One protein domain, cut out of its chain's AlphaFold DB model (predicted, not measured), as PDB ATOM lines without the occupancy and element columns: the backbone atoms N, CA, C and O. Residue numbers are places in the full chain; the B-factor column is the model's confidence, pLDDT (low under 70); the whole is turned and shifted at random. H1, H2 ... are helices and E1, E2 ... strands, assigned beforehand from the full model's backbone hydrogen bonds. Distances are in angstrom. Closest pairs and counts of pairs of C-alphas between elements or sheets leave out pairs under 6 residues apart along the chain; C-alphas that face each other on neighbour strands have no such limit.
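AT A GLANCE: This is residues 3 to 110 of the 120 residues of an uncharacterized protein of Chitinophaga sp. ysch24 (UniProt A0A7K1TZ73). A strongly twisted sheet of four strands makes the middle layer, with H1 and H2 covering one face and H3 running along the strands on the other face, so that the whole has three layers. H1 and H2 meet at a corner, and E3 and E4 form the longest hairpin of the sheet. The printed part has 108 residues, with three named helices and four named strands in the order H1 H2 E1 E2 E3 E4 H3, a mixed class. The sheet's order is E1 E2 E3 E4, antiparallel throughout. The whole is compact and rounded, with a radius of gyration of the C-alphas of 13.3 A and spans of 36 by 31 by 27 A.

HOW THE PARTS SIT: Going along from residue 3, find H1 at residues 8 to 16, H2 at 19 to 33, E1 at 42 to 44, E2 at 54 to 59, E3 at 66 to 74, E4 at 80 to 88 and H3 at 98 to 108. H1 is on the sheet, across the strands at 74 degrees to E4 on the local plane; its closest C-alpha pair with E4 is Ile 11 and Leu 87, 6.4 A. H2 touches H1 only at the corner, with residues 21 to 25 alone; the closest C-alphas are those of Leu 15 and Ile 22, 4.9 A apart, at a steep tilt of 63 degrees, opposite ways. H2 is on the same face as H1, at a height over the sheet of 9.4 A, slantwise to the strands at 41 degrees to E2 on the local plane; the closest C-alphas of the two are those of Lys 24 and Met 59, 7.0 A apart. The strands form a meander, each the antiparallel neighbour of the one before, and each successive pair is a hairpin. Look for N 56 and O 43 at 2.9 A between E1 and E2, N 57 and O 68 at 2.9 A between E2 and E3, and N 83 and O 71 at 2.8 A between E3 and E4. H3 is on the opposite face, at a height over the sheet of 8.9 A, along the strands at 17 degrees to E3 on the local plane; the C-alphas of Lys 71 and Val 107 are the closest of E3 and H3, 6.3 A apart. H3 is apart from H1 and H2. In H1, H2 and H3 every O i to N i+4 pair is within hydrogen-bond range.

IN THESE COORDINATES: Find C-alpha 8 at (43.635, -15.461, -27.400); from there H1 runs 11.8 A to C-alpha 16. H2 covers 21.0 A from C-alpha 19 to C-alpha 33. E1 spans 7.3 A and E2 16.1 A. E3 starts at C-alpha 66, (51.779, -2.851, -21.755), and runs 25.9 A; E4 runs 23.7 A. H3 covers 15.1 A and ends at C-alpha 108, (34.553, -0.160, -28.899).

THE WHOLE: The two C-alphas farthest apart are those of Gly 63 and Leu 77, 39.7 A. The printed part has no cut and no long link; H1 to H2 and E3 to E4 are tight. The mean pLDDT of the printed part is 93.6, and no printed residue is under 70.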
ATOM      1  N   ILE A   3      38.496 -13.942 -22.641       96.62
ATOM      2  CA  ILE A   3      39.498 -13.526 -23.618       96.62
ATOM      3  C   ILE A   3      38.890 -13.681 -25.005       96.62
ATOM      4  O   ILE A   3      38.160 -14.642 -25.242       96.62
ATOM      5  N   ASP A   4      39.147 -12.718 -25.880       97.19
ATOM      6  CA  ASP A   4      38.728 -12.798 -27.271       97.19
ATOM      7  C   ASP A   4      39.348 -14.032 -27.941       97.19
ATOM      8  O   ASP A   4      40.552 -14.265 -27.825       97.19
ATOM      9  N   ALA A   5      38.523 -14.828 -28.619       95.94
ATOM     10  CA  ALA A   5      38.949 -16.100 -29.192       95.94
ATOM     11  C   ALA A   5      39.920 -15.911 -30.368       95.94
ATOM     12  O   ALA A   5      40.822 -16.731 -30.555       95.94
ATOM     13  N   GLU A   6      39.773 -14.826 -31.138       96.38
ATOM     14  CA  GLU A   6      40.653 -14.535 -32.273       96.38
ATOM     15  C   GLU A   6      42.058 -14.136 -31.798       96.38
ATOM     16  O   GLU A   6      43.066 -14.620 -32.320       96.38
ATOM     17  N   ASN A   7      42.137 -13.315 -30.750       97.19
ATOM     18  CA  ASN A   7      43.390 -12.798 -30.204       97.19
ATOM     19  C   ASN A   7      43.963 -13.633 -29.047       97.19
ATOM     20  O   ASN A   7      45.092 -13.379 -28.609       97.19
ATOM     21  N   GLU A   8      43.246 -14.653 -28.562       96.19
ATOM     22  CA  GLU A   8      43.635 -15.461 -27.400       96.19
ATOM     23  C   GLU A   8      45.067 -15.979 -27.526       96.19
ATOM     24  O   GLU A   8      45.883 -15.805 -26.615       96.19
ATOM     25  N   LYS A   9      45.381 -16.622 -28.656       96.94
ATOM     26  CA  LYS A   9      46.683 -17.269 -28.859       96.94
ATOM     27  C   LYS A   9      47.824 -16.260 -28.760       96.94
ATOM     28  O   LYS A   9      48.840 -16.557 -28.131       96.94
ATOM     29  N   GLU A  10      47.668 -15.072 -29.347       97.88
ATOM     30  CA  GLU A  10      48.694 -14.031 -29.272       97.88
ATOM     31  C   GLU A  10      48.836 -13.495 -27.846       97.88
ATOM     32  O   GLU A  10      49.956 -13.430 -27.327       97.88
ATOM     33  N   ILE A  11      47.720 -13.138 -27.208       98.12
ATOM     34  CA  ILE A  11      47.709 -12.565 -25.859       98.12
ATOM     35  C   ILE A  11      48.326 -13.550 -24.864       98.12
ATOM     36  O   ILE A  11      49.235 -13.188 -24.114       98.12
ATOM     37  N   LEU A  12      47.881 -14.810 -24.872       97.19
ATOM     38  CA  LEU A  12      48.387 -15.827 -23.956       97.19
ATOM     39  C   LEU A  12      49.857 -16.143 -24.212       97.19
ATOM     40  O   LEU A  12      50.602 -16.286 -23.242       97.19
ATOM     41  N   ARG A  13      50.297 -16.218 -25.474       98.12
ATOM     42  CA  ARG A  13      51.718 -16.398 -25.799       98.12
ATOM     43  C   ARG A  13      52.548 -15.253 -25.219       98.12
ATOM     44  O   ARG A  13      53.459 -15.507 -24.439       98.12
ATOM     45  N   PHE A  14      52.174 -14.005 -25.498       98.12
ATOM     46  CA  PHE A  14      52.886 -12.822 -25.005       98.12
ATOM     47  C   PHE A  14      52.944 -12.738 -23.470       98.12
ATOM     48  O   PHE A  14      53.956 -12.316 -22.900       98.12
ATOM     49  N   LEU A  15      51.858 -13.127 -22.791       97.62
ATOM     50  CA  LEU A  15      51.799 -13.176 -21.330       97.62
ATOM     51  C   LEU A  15      52.673 -14.293 -20.751       97.62
ATOM     52  O   LEU A  15      53.291 -14.081 -19.712       97.62
ATOM     53  N   LYS A  16      52.720 -15.465 -21.398       97.31
ATOM     54  CA  LYS A  16      53.487 -16.639 -20.946       97.31
ATOM     55  C   LYS A  16      54.986 -16.544 -21.250       97.31
ATOM     56  O   LYS A  16      55.761 -17.193 -20.561       97.31
ATOM     57  N   GLU A  17      55.392 -15.726 -22.223       97.38
ATOM     58  CA  GLU A  17      56.806 -15.459 -22.553       97.38
ATOM     59  C   GLU A  17      57.614 -14.868 -21.382       97.38
ATOM     60  O   GLU A  17      58.831 -15.018 -21.342       97.38
ATOM     61  N   ASP A  18      56.959 -14.190 -20.435       96.56
ATOM     62  CA  ASP A  18      57.606 -13.572 -19.274       96.56
ATOM     63  C   ASP A  18      56.795 -13.885 -17.999       96.56
ATOM     64  O   ASP A  18      55.655 -13.417 -17.862       96.56
ATOM     65  N   PRO A  19      57.365 -14.622 -17.022       97.19
ATOM     66  CA  PRO A  19      56.702 -14.938 -15.758       97.19
ATOM     67  C   PRO A  19      56.153 -13.711 -15.014       97.19
ATOM     68  O   PRO A  19      55.116 -13.795 -14.348       97.19
ATOM     69  N   ALA A  20      56.802 -12.549 -15.138       96.75
ATOM     70  CA  ALA A  20      56.324 -11.317 -14.526       96.75
ATOM     71  C   ALA A  20      55.025 -10.826 -15.182       96.75
ATOM     72  O   ALA A  20      54.129 -10.350 -14.475       96.75
ATOM     73  N   ARG A  21      54.882 -10.966 -16.510       97.19
ATOM     74  CA  ARG A  21      53.673 -10.557 -17.244       97.19
ATOM     75  C   ARG A  21      52.476 -11.396 -16.828       97.19
ATOM     76  O   ARG A  21      51.471 -10.821 -16.410       97.19
ATOM     77  N   ILE A  22      52.584 -12.725 -16.854       97.50
ATOM     78  CA  ILE A  22      51.472 -13.590 -16.438       97.50
ATOM     79  C   ILE A  22      51.110 -13.390 -14.961       97.50
ATOM     80  O   ILE A  22      49.927 -13.323 -14.626       97.50
ATOM     81  N   LYS A  23      52.101 -13.202 -14.074       97.62
ATOM     82  CA  LYS A  23      51.853 -12.907 -12.655       97.62
ATOM     83  C   LYS A  23      51.091 -11.593 -12.485       97.62
ATOM     84  O   LYS A  23      50.120 -11.539 -11.733       97.62
ATOM     85  N   LYS A  24      51.501 -10.538 -13.198       97.19
ATOM     86  CA  LYS A  24      50.843  -9.229 -13.127       97.19
ATOM     87  C   LYS A  24      49.433  -9.265 -13.716       97.19
ATOM     88  O   LYS A  24      48.536  -8.666 -13.134       97.19
ATOM     89  N   PHE A  25      49.232  -9.983 -14.819       97.62
ATOM     90  CA  PHE A  25      47.913 -10.186 -15.413       97.62
ATOM     91  C   PHE A  25      46.964 -10.882 -14.431       97.62
ATOM     92  O   PHE A  25      45.909 -10.336 -14.124       97.62
ATOM     93  N   ARG A  26      47.380 -12.015 -13.846       97.50
ATOM     94  CA  ARG A  26      46.593 -12.737 -12.830       97.50
ATOM     95  C   ARG A  26      46.259 -11.867 -11.621       97.50
ATOM     96  O   ARG A  26      45.135 -11.908 -11.148       97.50
ATOM     97  N   GLN A  27      47.199 -11.038 -11.161       97.31
ATOM     98  CA  GLN A  27      46.927 -10.086 -10.082       97.31
ATOM     99  C   GLN A  27      45.773  -9.136 -10.440       97.31
ATOM    100  O   GLN A  27      44.889  -8.924  -9.619       97.31
ATOM    101  N   ILE A  28      45.785  -8.555 -11.644       97.50
ATOM    102  CA  ILE A  28      44.722  -7.640 -12.088       97.50
ATOM    103  C   ILE A  28      43.397  -8.395 -12.217       97.50
ATOM    104  O   ILE A  28      42.382  -7.912 -11.730       97.50
ATOM    105  N   VAL A  29      43.413  -9.591 -12.811       97.19
ATOM    106  CA  VAL A  29      42.221 -10.439 -12.951       97.19
ATOM    107  C   VAL A  29      41.605 -10.772 -11.591       97.19
ATOM    108  O   VAL A  29      40.400 -10.609 -11.436       97.19
ATOM    109  N   ASN A  30      42.408 -11.169 -10.602       97.06
ATOM    110  CA  ASN A  30      41.911 -11.495  -9.264       97.06
ATOM    111  C   ASN A  30      41.228 -10.292  -8.604       97.06
ATOM    112  O   ASN A  30      40.111 -10.429  -8.123       97.06
ATOM    113  N   LEU A  31      41.839  -9.101  -8.675       96.62
ATOM    114  CA  LEU A  31      41.224  -7.874  -8.155       96.62
ATOM    115  C   LEU A  31      39.864  -7.601  -8.810       96.62
ATOM    116  O   LEU A  31      38.907  -7.263  -8.124       96.62
ATOM    117  N   LEU A  32      39.761  -7.771 -10.131       95.62
ATOM    118  CA  LEU A  32      38.509  -7.550 -10.856       95.62
ATOM    119  C   LEU A  32      37.436  -8.586 -10.500       95.62
ATOM    120  O   LEU A  32      36.270  -8.219 -10.380       95.62
ATOM    121  N   ILE A  33      37.817  -9.852 -10.312       93.94
ATOM    122  CA  ILE A  33      36.905 -10.918  -9.862       93.94
ATOM    123  C   ILE A  33      36.399 -10.635  -8.441       93.94
ATOM    124  O   ILE A  33      35.218 -10.823  -8.171       93.94
ATOM    125  N   GLU A  34      37.257 -10.121  -7.561       94.50
ATOM    126  CA  GLU A  34      36.903  -9.686  -6.202       94.50
ATOM    127  C   GLU A  34      36.072  -8.384  -6.180       94.50
ATOM    128  O   GLU A  34      35.690  -7.906  -5.114       94.50
ATOM    129  N   GLY A  35      35.789  -7.781  -7.342       92.06
ATOM    130  CA  GLY A  35      35.056  -6.517  -7.451       92.06
ATOM    131  C   GLY A  35      35.880  -5.281  -7.072       92.06
ATOM    132  O   GLY A  35      35.344  -4.175  -6.987       92.06
ATOM    133  N   ILE A  36      37.189  -5.432  -6.869       94.31
ATOM    134  CA  ILE A  36      38.101  -4.352  -6.498       94.31
ATOM    135  C   ILE A  36      38.581  -3.637  -7.763       94.31
ATOM    136  O   ILE A  36      39.476  -4.088  -8.483       94.31
ATOM    137  N   ARG A  37      38.023  -2.449  -8.018       90.81
ATOM    138  CA  ARG A  37      38.458  -1.595  -9.127       90.81
ATOM    139  C   ARG A  37      39.614  -0.693  -8.699       90.81
ATOM    140  O   ARG A  37      39.433   0.258  -7.946       90.81
ATOM    141  N   ASN A  38      40.799  -0.954  -9.244       93.88
ATOM    142  CA  ASN A  38      41.974  -0.102  -9.072       93.88
ATOM    143  C   ASN A  38      42.278   0.648 -10.380       93.88
ATOM    144  O   ASN A  38      42.834   0.056 -11.304       93.88
ATOM    145  N   THR A  39      41.970   1.947 -10.442       93.75
ATOM    146  CA  THR A  39      42.145   2.808 -11.636       93.75
ATOM    147  C   THR A  39      43.601   2.933 -12.101       93.75
ATOM    148  O   THR A  39      43.885   3.222 -13.275       93.75
ATOM    149  N   GLU A  40      44.559   2.634 -11.220       92.88
ATOM    150  CA  GLU A  40      45.960   2.570 -11.605       92.88
ATOM    151  C   GLU A  40      46.274   1.347 -12.473       92.88
ATOM    152  O   GLU A  40      47.150   1.434 -13.337       92.88
ATOM    153  N   LEU A  41      45.541   0.249 -12.288       95.50
ATOM    154  CA  LEU A  41      45.754  -1.036 -12.954       95.50
ATOM    155  C   LEU A  41      44.687  -1.378 -13.995       95.50
ATOM    156  O   LEU A  41      44.987  -2.132 -14.914       95.50
ATOM    157  N   TYR A  42      43.476  -0.850 -13.866       96.81
ATOM    158  CA  TYR A  42      42.356  -1.106 -14.759       96.81
ATOM    159  C   TYR A  42      41.395   0.078 -14.765       96.81
ATOM    160  O   TYR A  42      40.873   0.470 -13.722       96.81
ATOM    161  N   ASP A  43      41.174   0.667 -15.934       95.00
ATOM    162  CA  ASP A  43      40.417   1.910 -16.034       95.00
ATOM    163  C   ASP A  43      39.784   2.101 -17.405       95.00
ATOM    164  O   ASP A  43      40.169   1.415 -18.352       95.00
ATOM    165  N   LYS A  44      38.854   3.055 -17.503       93.56
ATOM    166  CA  LYS A  44      38.213   3.420 -18.769       93.56
ATOM    167  C   LYS A  44      39.199   4.080 -19.728       93.56
ATOM    168  O   LYS A  44      40.112   4.792 -19.313       93.56
ATOM    169  N   GLU A  45      38.984   3.845 -21.014       91.12
ATOM    170  CA  GLU A  45      39.718   4.471 -22.113       91.12
ATOM    171  C   GLU A  45      38.738   5.301 -22.958       91.12
ATOM    172  O   GLU A  45      38.472   5.005 -24.122       91.12
ATOM    173  N   ASP A  46      38.191   6.352 -22.347       77.75
ATOM    174  CA  ASP A  46      37.228   7.251 -22.985       77.75
ATOM    175  C   ASP A  46      37.981   8.294 -23.830       77.75
ATOM    176  O   ASP A  46      38.548   9.260 -23.311       77.75
ATOM    177  N   ILE A  47      38.044   8.085 -25.148       85.50
ATOM    178  CA  ILE A  47      38.706   9.024 -26.077       85.50
ATOM    179  C   ILE A  47      37.738   9.993 -26.763       85.50
ATOM    180  O   ILE A  47      38.165  11.068 -27.181       85.50
ATOM    181  N   ASP A  48      36.469   9.611 -26.890       85.12
ATOM    182  CA  ASP A  48      35.362  10.412 -27.409       85.12
ATOM    183  C   ASP A  48      34.020   9.787 -26.977       85.12
ATOM    184  O   ASP A  48      33.989   8.704 -26.395       85.12
ATOM    185  N   SER A  49      32.903  10.468 -27.246       79.31
ATOM    186  CA  SER A  49      31.554  10.008 -26.875       79.31
ATOM    187  C   SER A  49      31.069   8.771 -27.644       79.31
ATOM    188  O   SER A  49      30.074   8.158 -27.243       79.31
ATOM    189  N   GLY A  50      31.739   8.414 -28.744       80.12
ATOM    190  CA  GLY A  50      31.446   7.227 -29.545       80.12
ATOM    191  C   GLY A  50      32.142   5.969 -29.029       80.12
ATOM    192  O   GLY A  50      31.679   4.866 -29.305       80.12
ATOM    193  N   CYS A  51      33.215   6.124 -28.252       86.56
ATOM    194  CA  CYS A  51      33.953   5.014 -27.667       86.56
ATOM    195  C   CYS A  51      33.370   4.653 -26.300       86.56
ATOM    196  O   CYS A  51      33.589   5.369 -25.325       86.56
ATOM    197  N   LYS A  52      32.619   3.551 -26.230       88.88
ATOM    198  CA  LYS A  52      31.925   3.122 -25.008       88.88
ATOM    199  C   LYS A  52      32.367   1.741 -24.559       88.88
ATOM    200  O   LYS A  52      32.669   0.856 -25.364       88.88
ATOM    201  N   ASP A  53      32.366   1.580 -23.240       93.94
ATOM    202  CA  ASP A  53      32.634   0.317 -22.551       93.94
ATOM    203  C   ASP A  53      34.031  -0.252 -22.839       93.94
ATOM    204  O   ASP A  53      34.261  -1.457 -22.757       93.94
ATOM    205  N   VAL A  54      34.982   0.623 -23.186       96.94
ATOM    206  CA  VAL A  54      36.383   0.252 -23.386       96.94
ATOM    207  C   VAL A  54      37.172   0.563 -22.127       96.94
ATOM    208  O   VAL A  54      37.135   1.667 -21.582       96.94
ATOM    209  N   THR A  55      37.941  -0.418 -21.685       97.12
ATOM    210  CA  THR A  55      38.868  -0.296 -20.561       97.12
ATOM    211  C   THR A  55      40.237  -0.837 -20.942       97.12
ATOM    212  O   THR A  55      40.413  -1.463 -21.987       97.12
ATOM    213  N   ALA A  56      41.243  -0.600 -20.105       97.06
ATOM    214  CA  ALA A  56      42.559  -1.193 -20.287       97.06
ATOM    215  C   ALA A  56      43.151  -1.692 -18.976       97.06
ATOM    216  O   ALA A  56      43.234  -0.945 -18.000       97.06
ATOM    217  N   MET A  57      43.684  -2.917 -18.995       97.31
ATOM    218  CA  MET A  57      44.628  -3.367 -17.976       97.31
ATOM    219  C   MET A  57      45.983  -2.694 -18.223       97.31
ATOM    220  O   MET A  57      46.606  -2.861 -19.275       97.31
ATOM    221  N   LYS A  58      46.441  -1.908 -17.248       95.62
ATOM    222  CA  LYS A  58      47.641  -1.068 -17.305       95.62
ATOM    223  C   LYS A  58      48.809  -1.799 -16.635       95.62
ATOM    224  O   LYS A  58      49.006  -1.729 -15.422       95.62
ATOM    225  N   MET A  59      49.608  -2.510 -17.425       95.69
ATOM    226  CA  MET A  59      50.712  -3.327 -16.917       95.69
ATOM    227  C   MET A  59      52.042  -2.559 -16.974       95.69
ATOM    228  O   MET A  59      52.426  -2.011 -18.006       95.69
ATOM    229  N   PHE A  60      52.776  -2.541 -15.855       93.44
ATOM    230  CA  PHE A  60      54.122  -1.953 -15.744       93.44
ATOM    231  C   PHE A  60      54.216  -0.482 -16.220       93.44
ATOM    232  O   PHE A  60      55.031  -0.155 -17.087       93.44
ATOM    233  N   LYS A  61      53.409   0.419 -15.628       78.06
ATOM    234  CA  LYS A  61      53.261   1.859 -15.965       78.06
ATOM    235  C   LYS A  61      54.555   2.703 -16.066       78.06
ATOM    236  O   LYS A  61      54.487   3.832 -16.540       78.06
ATOM    237  N   LYS A  62      55.719   2.189 -15.658       77.31
ATOM    238  CA  LYS A  62      57.026   2.880 -15.706       77.31
ATOM    239  C   LYS A  62      58.122   2.087 -16.437       77.31
ATOM    240  O   LYS A  62      59.299   2.236 -16.141       77.31
ATOM    241  N   GLY A  63      57.745   1.228 -17.383       84.81
ATOM    242  CA  GLY A  63      58.706   0.430 -18.145       84.81
ATOM    243  C   GLY A  63      58.105  -0.101 -19.437       84.81
ATOM    244  O   GLY A  63      58.000   0.627 -20.422       84.81
ATOM    245  N   GLN A  64      57.685  -1.369 -19.424       88.75
ATOM    246  CA  GLN A  64      57.077  -1.996 -20.602       88.75
ATOM    247  C   GLN A  64      55.792  -1.263 -21.037       88.75
ATOM    248  O   GLN A  64      55.531  -1.176 -22.231       88.75
ATOM    249  N   ASN A  65      55.041  -0.682 -20.086       93.19
ATOM    250  CA  ASN A  65      53.798   0.067 -20.326       93.19
ATOM    251  C   ASN A  65      52.857  -0.678 -21.288       93.19
ATOM    252  O   ASN A  65      52.387  -0.132 -22.288       93.19
ATOM    253  N   ILE A  66      52.644  -1.958 -20.992       96.81
ATOM    254  CA  ILE A  66      51.779  -2.851 -21.755       96.81
ATOM    255  C   ILE A  66      50.325  -2.472 -21.473       96.81
ATOM    256  O   ILE A  66      49.968  -2.176 -20.326       96.81
ATOM    257  N   ARG A  67      49.485  -2.510 -22.508       96.75
ATOM    258  CA  ARG A  67      48.031  -2.384 -22.373       96.75
ATOM    259  C   ARG A  67      47.351  -3.609 -22.948       96.75
ATOM    260  O   ARG A  67      47.659  -4.018 -24.062       96.75
ATOM    261  N   LEU A  68      46.432  -4.166 -22.175       98.12
ATOM    262  CA  LEU A  68      45.450  -5.119 -22.668       98.12
ATOM    263  C   LEU A  68      44.109  -4.394 -22.676       98.12
ATOM    264  O   LEU A  68      43.553  -4.122 -21.608       98.12
ATOM    265  N   TYR A  69      43.646  -4.008 -23.858       98.00
ATOM    266  CA  TYR A  69      42.359  -3.348 -24.012       98.00
ATOM    267  C   TYR A  69      41.246  -4.371 -23.871       98.00
ATOM    268  O   TYR A  69      41.332  -5.478 -24.406       98.00
ATOM    269  N   CYS A  70      40.218  -3.993 -23.126       98.00
ATOM    270  CA  CYS A  70      39.092  -4.841 -22.808       98.00
ATOM    271  C   CYS A  70      37.786  -4.175 -23.238       98.00
ATOM    272  O   CYS A  70      37.653  -2.951 -23.148       98.00
ATOM    273  N   LYS A  71      36.823  -4.995 -23.654       97.25
ATOM    274  CA  LYS A  71      35.420  -4.605 -23.786       97.25
ATOM    275  C   LYS A  71      34.677  -5.044 -22.533       97.25
ATOM    276  O   LYS A  71      34.834  -6.181 -22.086       97.25
ATOM    277  N   GLU A  72      33.905  -4.145 -21.949       95.94
ATOM    278  CA  GLU A  72      32.969  -4.457 -20.875       95.94
ATOM    279  C   GLU A  72      31.568  -4.638 -21.480       95.94
ATOM    280  O   GLU A  72      31.156  -3.854 -22.331       95.94
ATOM    281  N   GLN A  73      30.826  -5.667 -21.069       94.19
ATOM    282  CA  GLN A  73      29.431  -5.850 -21.485       94.19
ATOM    283  C   GLN A  73      28.614  -6.592 -20.426       94.19
ATOM    284  O   GLN A  73      29.147  -7.353 -19.618       94.19
ATOM    285  N   LYS A  74      27.296  -6.387 -20.438       93.19
ATOM    286  CA  LYS A  74      26.361  -7.112 -19.571       93.19
ATOM    287  C   LYS A  74      25.718  -8.255 -20.341       93.19
ATOM    288  O   LYS A  74      25.227  -8.060 -21.447       93.19
ATOM    289  N   GLY A  75      25.713  -9.434 -19.738       88.81
ATOM    290  CA  GLY A  75      24.991 -10.591 -20.238       88.81
ATOM    291  C   GLY A  75      23.484 -10.519 -19.996       88.81
ATOM    292  O   GLY A  75      23.030  -9.719 -19.173       88.81
ATOM    293  N   PRO A  76      22.716 -11.431 -20.620       84.44
ATOM    294  CA  PRO A  76      21.262 -11.511 -20.456       84.44
ATOM    295  C   PRO A  76      20.808 -11.715 -19.004       84.44
ATOM    296  O   PRO A  76      19.770 -11.205 -18.601       84.44
ATOM    297  N   LEU A  77      21.605 -12.429 -18.202       86.81
ATOM    298  CA  LEU A  77      21.308 -12.744 -16.799       86.81
ATOM    299  C   LEU A  77      21.911 -11.731 -15.809       86.81
ATOM    300  O   LEU A  77      22.049 -12.019 -14.624       86.81
ATOM    301  N   GLY A  78      22.329 -10.555 -16.286       86.12
ATOM    302  CA  GLY A  78      22.957  -9.528 -15.451       86.12
ATOM    303  C   GLY A  78      24.433  -9.783 -15.124       86.12
ATOM    304  O   GLY A  78      25.069  -8.924 -14.513       86.12
ATOM    305  N   THR A  79      25.004 -10.909 -15.566       90.19
ATOM    306  CA  THR A  79      26.439 -11.200 -15.453       90.19
ATOM    307  C   THR A  79      27.265 -10.123 -16.145       90.19
ATOM    308  O   THR A  79      27.001  -9.763 -17.291       90.19
ATOM    309  N   TYR A  80      28.286  -9.618 -15.462       92.94
ATOM    310  CA  TYR A  80      29.200  -8.632 -16.022       92.94
ATOM    311  C   TYR A  80      30.414  -9.314 -16.648       92.94
ATOM    312  O   TYR A  80      31.195  -9.980 -15.962       92.94
ATOM    313  N   TYR A  81      30.585  -9.129 -17.951       95.06
ATOM    314  CA  TYR A  81      31.720  -9.648 -18.690       95.06
ATOM    315  C   TYR A  81      32.731  -8.541 -18.934       95.06
ATOM    316  O   TYR A  81      32.409  -7.452 -19.399       95.06
ATOM    317  N   ILE A  82      33.983  -8.870 -18.649       96.94
ATOM    318  CA  ILE A  82      35.140  -8.145 -19.154       96.94
ATOM    319  C   ILE A  82      35.772  -9.093 -20.179       96.94
ATOM    320  O   ILE A  82      35.933 -10.284 -19.892       96.94
ATOM    321  N   ILE A  83      36.079  -8.604 -21.375       97.69
ATOM    322  CA  ILE A  83      36.659  -9.395 -22.460       97.69
ATOM    323  C   ILE A  83      37.999  -8.780 -22.827       97.69
ATOM    324  O   ILE A  83      38.045  -7.689 -23.392       97.69
ATOM    325  N   VAL A  84      39.099  -9.469 -22.523       98.12
ATOM    326  CA  VAL A  84      40.435  -9.040 -22.953       98.12
ATOM    327  C   VAL A  84      40.531  -9.220 -24.464       98.12
ATOM    328  O   VAL A  84      40.480 -10.348 -24.942       98.12
ATOM    329  N   SER A  85      40.636  -8.113 -25.197       97.75
ATOM    330  CA  SER A  85      40.404  -8.076 -26.645       97.75
ATOM    331  C   SER A  85      41.677  -7.815 -27.448       97.75
ATOM    332  O   SER A  85      41.992  -8.558 -28.361       97.75
ATOM    333  N   GLU A  86      42.435  -6.770 -27.109       98.19
ATOM    334  CA  GLU A  86      43.565  -6.314 -27.933       98.19
ATOM    335  C   GLU A  86      44.819  -6.078 -27.091       98.19
ATOM    336  O   GLU A  86      44.766  -5.492 -26.004       98.19
ATOM    337  N   LEU A  87      45.973  -6.483 -27.624       98.00
ATOM    338  CA  LEU A  87      47.276  -6.310 -26.990       98.00
ATOM    339  C   LEU A  87      48.041  -5.134 -27.602       98.00
ATOM    340  O   LEU A  87      48.393  -5.126 -28.778       98.00
ATOM    341  N   LEU A  88      48.457  -4.203 -26.751       97.00
ATOM    342  CA  LEU A  88      49.498  -3.232 -27.055       97.00
ATOM    343  C   LEU A  88      50.742  -3.536 -26.219       97.00
ATOM    344  O   LEU A  88      50.814  -3.223 -25.028       97.00
ATOM    345  N   LYS A  89      51.759  -4.106 -26.874       95.25
ATOM    346  CA  LYS A  89      53.013  -4.548 -26.232       95.25
ATOM    347  C   LYS A  89      53.785  -3.415 -25.556       95.25
ATOM    348  O   LYS A  89      54.520  -3.666 -24.606       95.25
ATOM    349  N   LYS A  90      53.650  -2.181 -26.050       93.56
ATOM    350  CA  LYS A  90      54.289  -1.004 -25.456       93.56
ATOM    351  C   LYS A  90      53.596   0.284 -25.870       93.56
ATOM    352  O   LYS A  90      53.670   0.694 -27.028       93.56
ATOM    353  N   LYS A  91      53.008   0.972 -24.899       90.88
ATOM    354  CA  LYS A  91      52.522   2.341 -25.058       90.88
ATOM    355  C   LYS A  91      53.689   3.329 -24.934       90.88
ATOM    356  O   LYS A  91      54.407   3.330 -23.931       90.88
ATOM    357  N   LYS A  92      53.890   4.162 -25.961       87.44
ATOM    358  CA  LYS A  92      55.082   5.030 -26.086       87.44
ATOM    359  C   LYS A  92      55.010   6.319 -25.264       87.44
ATOM    360  O   LYS A  92      56.048   6.839 -24.873       87.44
ATOM    361  N   SER A  93      53.816   6.839 -25.007       85.44
ATOM    362  CA  SER A  93      53.610   8.097 -24.279       85.44
ATOM    363  C   SER A  93      52.481   7.963 -23.258       85.44
ATOM    364  O   SER A  93      51.747   6.979 -23.259       85.44
ATOM    365  N   GLN A  94      52.335   8.938 -22.358       81.19
ATOM    366  CA  GLN A  94      51.233   8.927 -21.384       81.19
ATOM    367  C   GLN A  94      49.873   9.175 -22.052       81.19
ATOM    368  O   GLN A  94      48.885   8.545 -21.685       81.19
ATOM    369  N   LYS A  95      49.824  10.045 -23.069       86.12
ATOM    370  CA  LYS A  95      48.597  10.353 -23.817       86.12
ATOM    371  C   LYS A  95      48.298   9.274 -24.862       86.12
ATOM    372  O   LYS A  95      49.190   8.554 -25.304       86.12
ATOM    373  N   ASN A  96      47.040   9.142 -25.272       87.31
ATOM    374  CA  ASN A  96      46.664   8.251 -26.373       87.31
ATOM    375  C   ASN A  96      47.097   8.852 -27.716       87.31
ATOM    376  O   ASN A  96      46.650   9.937 -28.090       87.31
ATOM    377  N   GLY A  97      48.001   8.156 -28.411       89.44
ATOM    378  CA  GLY A  97      48.398   8.458 -29.778       89.44
ATOM    379  C   GLY A  97      47.475   7.774 -30.785       89.44
ATOM    380  O   GLY A  97      46.432   7.225 -30.430       89.44
ATOM    381  N   ASN A  98      47.856   7.809 -32.062       91.75
ATOM    382  CA  ASN A  98      47.023   7.264 -33.140       91.75
ATOM    383  C   ASN A  98      46.828   5.749 -33.016       91.75
ATOM    384  O   ASN A  98      45.717   5.266 -33.217       91.75
ATOM    385  N   THR A  99      47.872   5.007 -32.637       93.38
ATOM    386  CA  THR A  99      47.790   3.552 -32.443       93.38
ATOM    387  C   THR A  99      46.819   3.200 -31.323       93.38
ATOM    388  O   THR A  99      45.925   2.387 -31.532       93.38
ATOM    389  N   GLU A 100      46.934   3.847 -30.159       94.12
ATOM    390  CA  GLU A 100      46.033   3.585 -29.035       94.12
ATOM    391  C   GLU A 100      44.595   3.953 -29.373       94.12
ATOM    392  O   GLU A 100      43.695   3.158 -29.136       94.12
ATOM    393  N   LYS A 101      44.374   5.116 -29.996       94.31
ATOM    394  CA  LYS A 101      43.033   5.526 -30.429       94.31
ATOM    395  C   LYS A 101      42.427   4.544 -31.428       94.31
ATOM    396  O   LYS A 101      41.236   4.274 -31.352       94.31
ATOM    397  N   THR A 102      43.230   4.009 -32.345       94.62
ATOM    398  CA  THR A 102      42.768   3.020 -33.330       94.62
ATOM    399  C   THR A 102      42.330   1.733 -32.641       94.62
ATOM    400  O   THR A 102      41.234   1.254 -32.911       94.62
ATOM    401  N   LEU A 103      43.134   1.215 -31.706       96.19
ATOM    402  CA  LEU A 103      42.779   0.023 -30.929       96.19
ATOM    403  C   LEU A 103      41.529   0.253 -30.075       96.19
ATOM    404  O   LEU A 103      40.632  -0.577 -30.085       96.19
ATOM    405  N   ILE A 104      41.430   1.399 -29.398       96.19
ATOM    406  CA  ILE A 104      40.262   1.745 -28.576       96.19
ATOM    407  C   ILE A 104      38.991   1.796 -29.432       96.19
ATOM    408  O   ILE A 104      37.989   1.192 -29.064       96.19
ATOM    409  N   LYS A 105      39.034   2.445 -30.604       95.81
ATOM    410  CA  LYS A 105      37.896   2.477 -31.540       95.81
ATOM    411  C   LYS A 105      37.529   1.088 -32.045       95.81
ATOM    412  O   LYS A 105      36.350   0.761 -32.108       95.81
ATOM    413  N   LYS A 106      38.537   0.275 -32.378       95.25
ATOM    414  CA  LYS A 106      38.356  -1.113 -32.813       95.25
ATOM    415  C   LYS A 106      37.606  -1.909 -31.740       95.25
ATOM    416  O   LYS A 106      36.536  -2.428 -32.024       95.25
ATOM    417  N   VAL A 107      38.105  -1.889 -30.501       96.88
ATOM    418  CA  VAL A 107      37.495  -2.588 -29.357       96.88
ATOM    419  C   VAL A 107      36.102  -2.056 -29.039       96.88
ATOM    420  O   VAL A 107      35.211  -2.838 -28.728       96.88
ATOM    421  N   SER A 108      35.874  -0.745 -29.147       95.62
ATOM    422  CA  SER A 108      34.553  -0.160 -28.899       95.62
ATOM    423  C   SER A 108      33.469  -0.737 -29.810       95.62
ATOM    424  O   SER A 108      32.325  -0.847 -29.369       95.62
ATOM    425  N   ASN A 109      33.824  -1.099 -31.044       94.62
ATOM    426  CA  ASN A 109      32.903  -1.637 -32.044       94.62
ATOM    427  C   ASN A 109      32.736  -3.162 -31.968       94.62
ATOM    428  O   ASN A 109      31.993  -3.720 -32.771       94.62
ATOM    429  N   TYR A 110      33.426  -3.839 -31.048       95.50
ATOM    430  CA  TYR A 110      33.241  -5.271 -30.849       95.50
ATOM    431  C   TYR A 110      31.924  -5.570 -30.147       95.50
ATOM    432  O   TYR A 110      31.542  -4.889 -29.190       95.50
TER     433      TYR A 110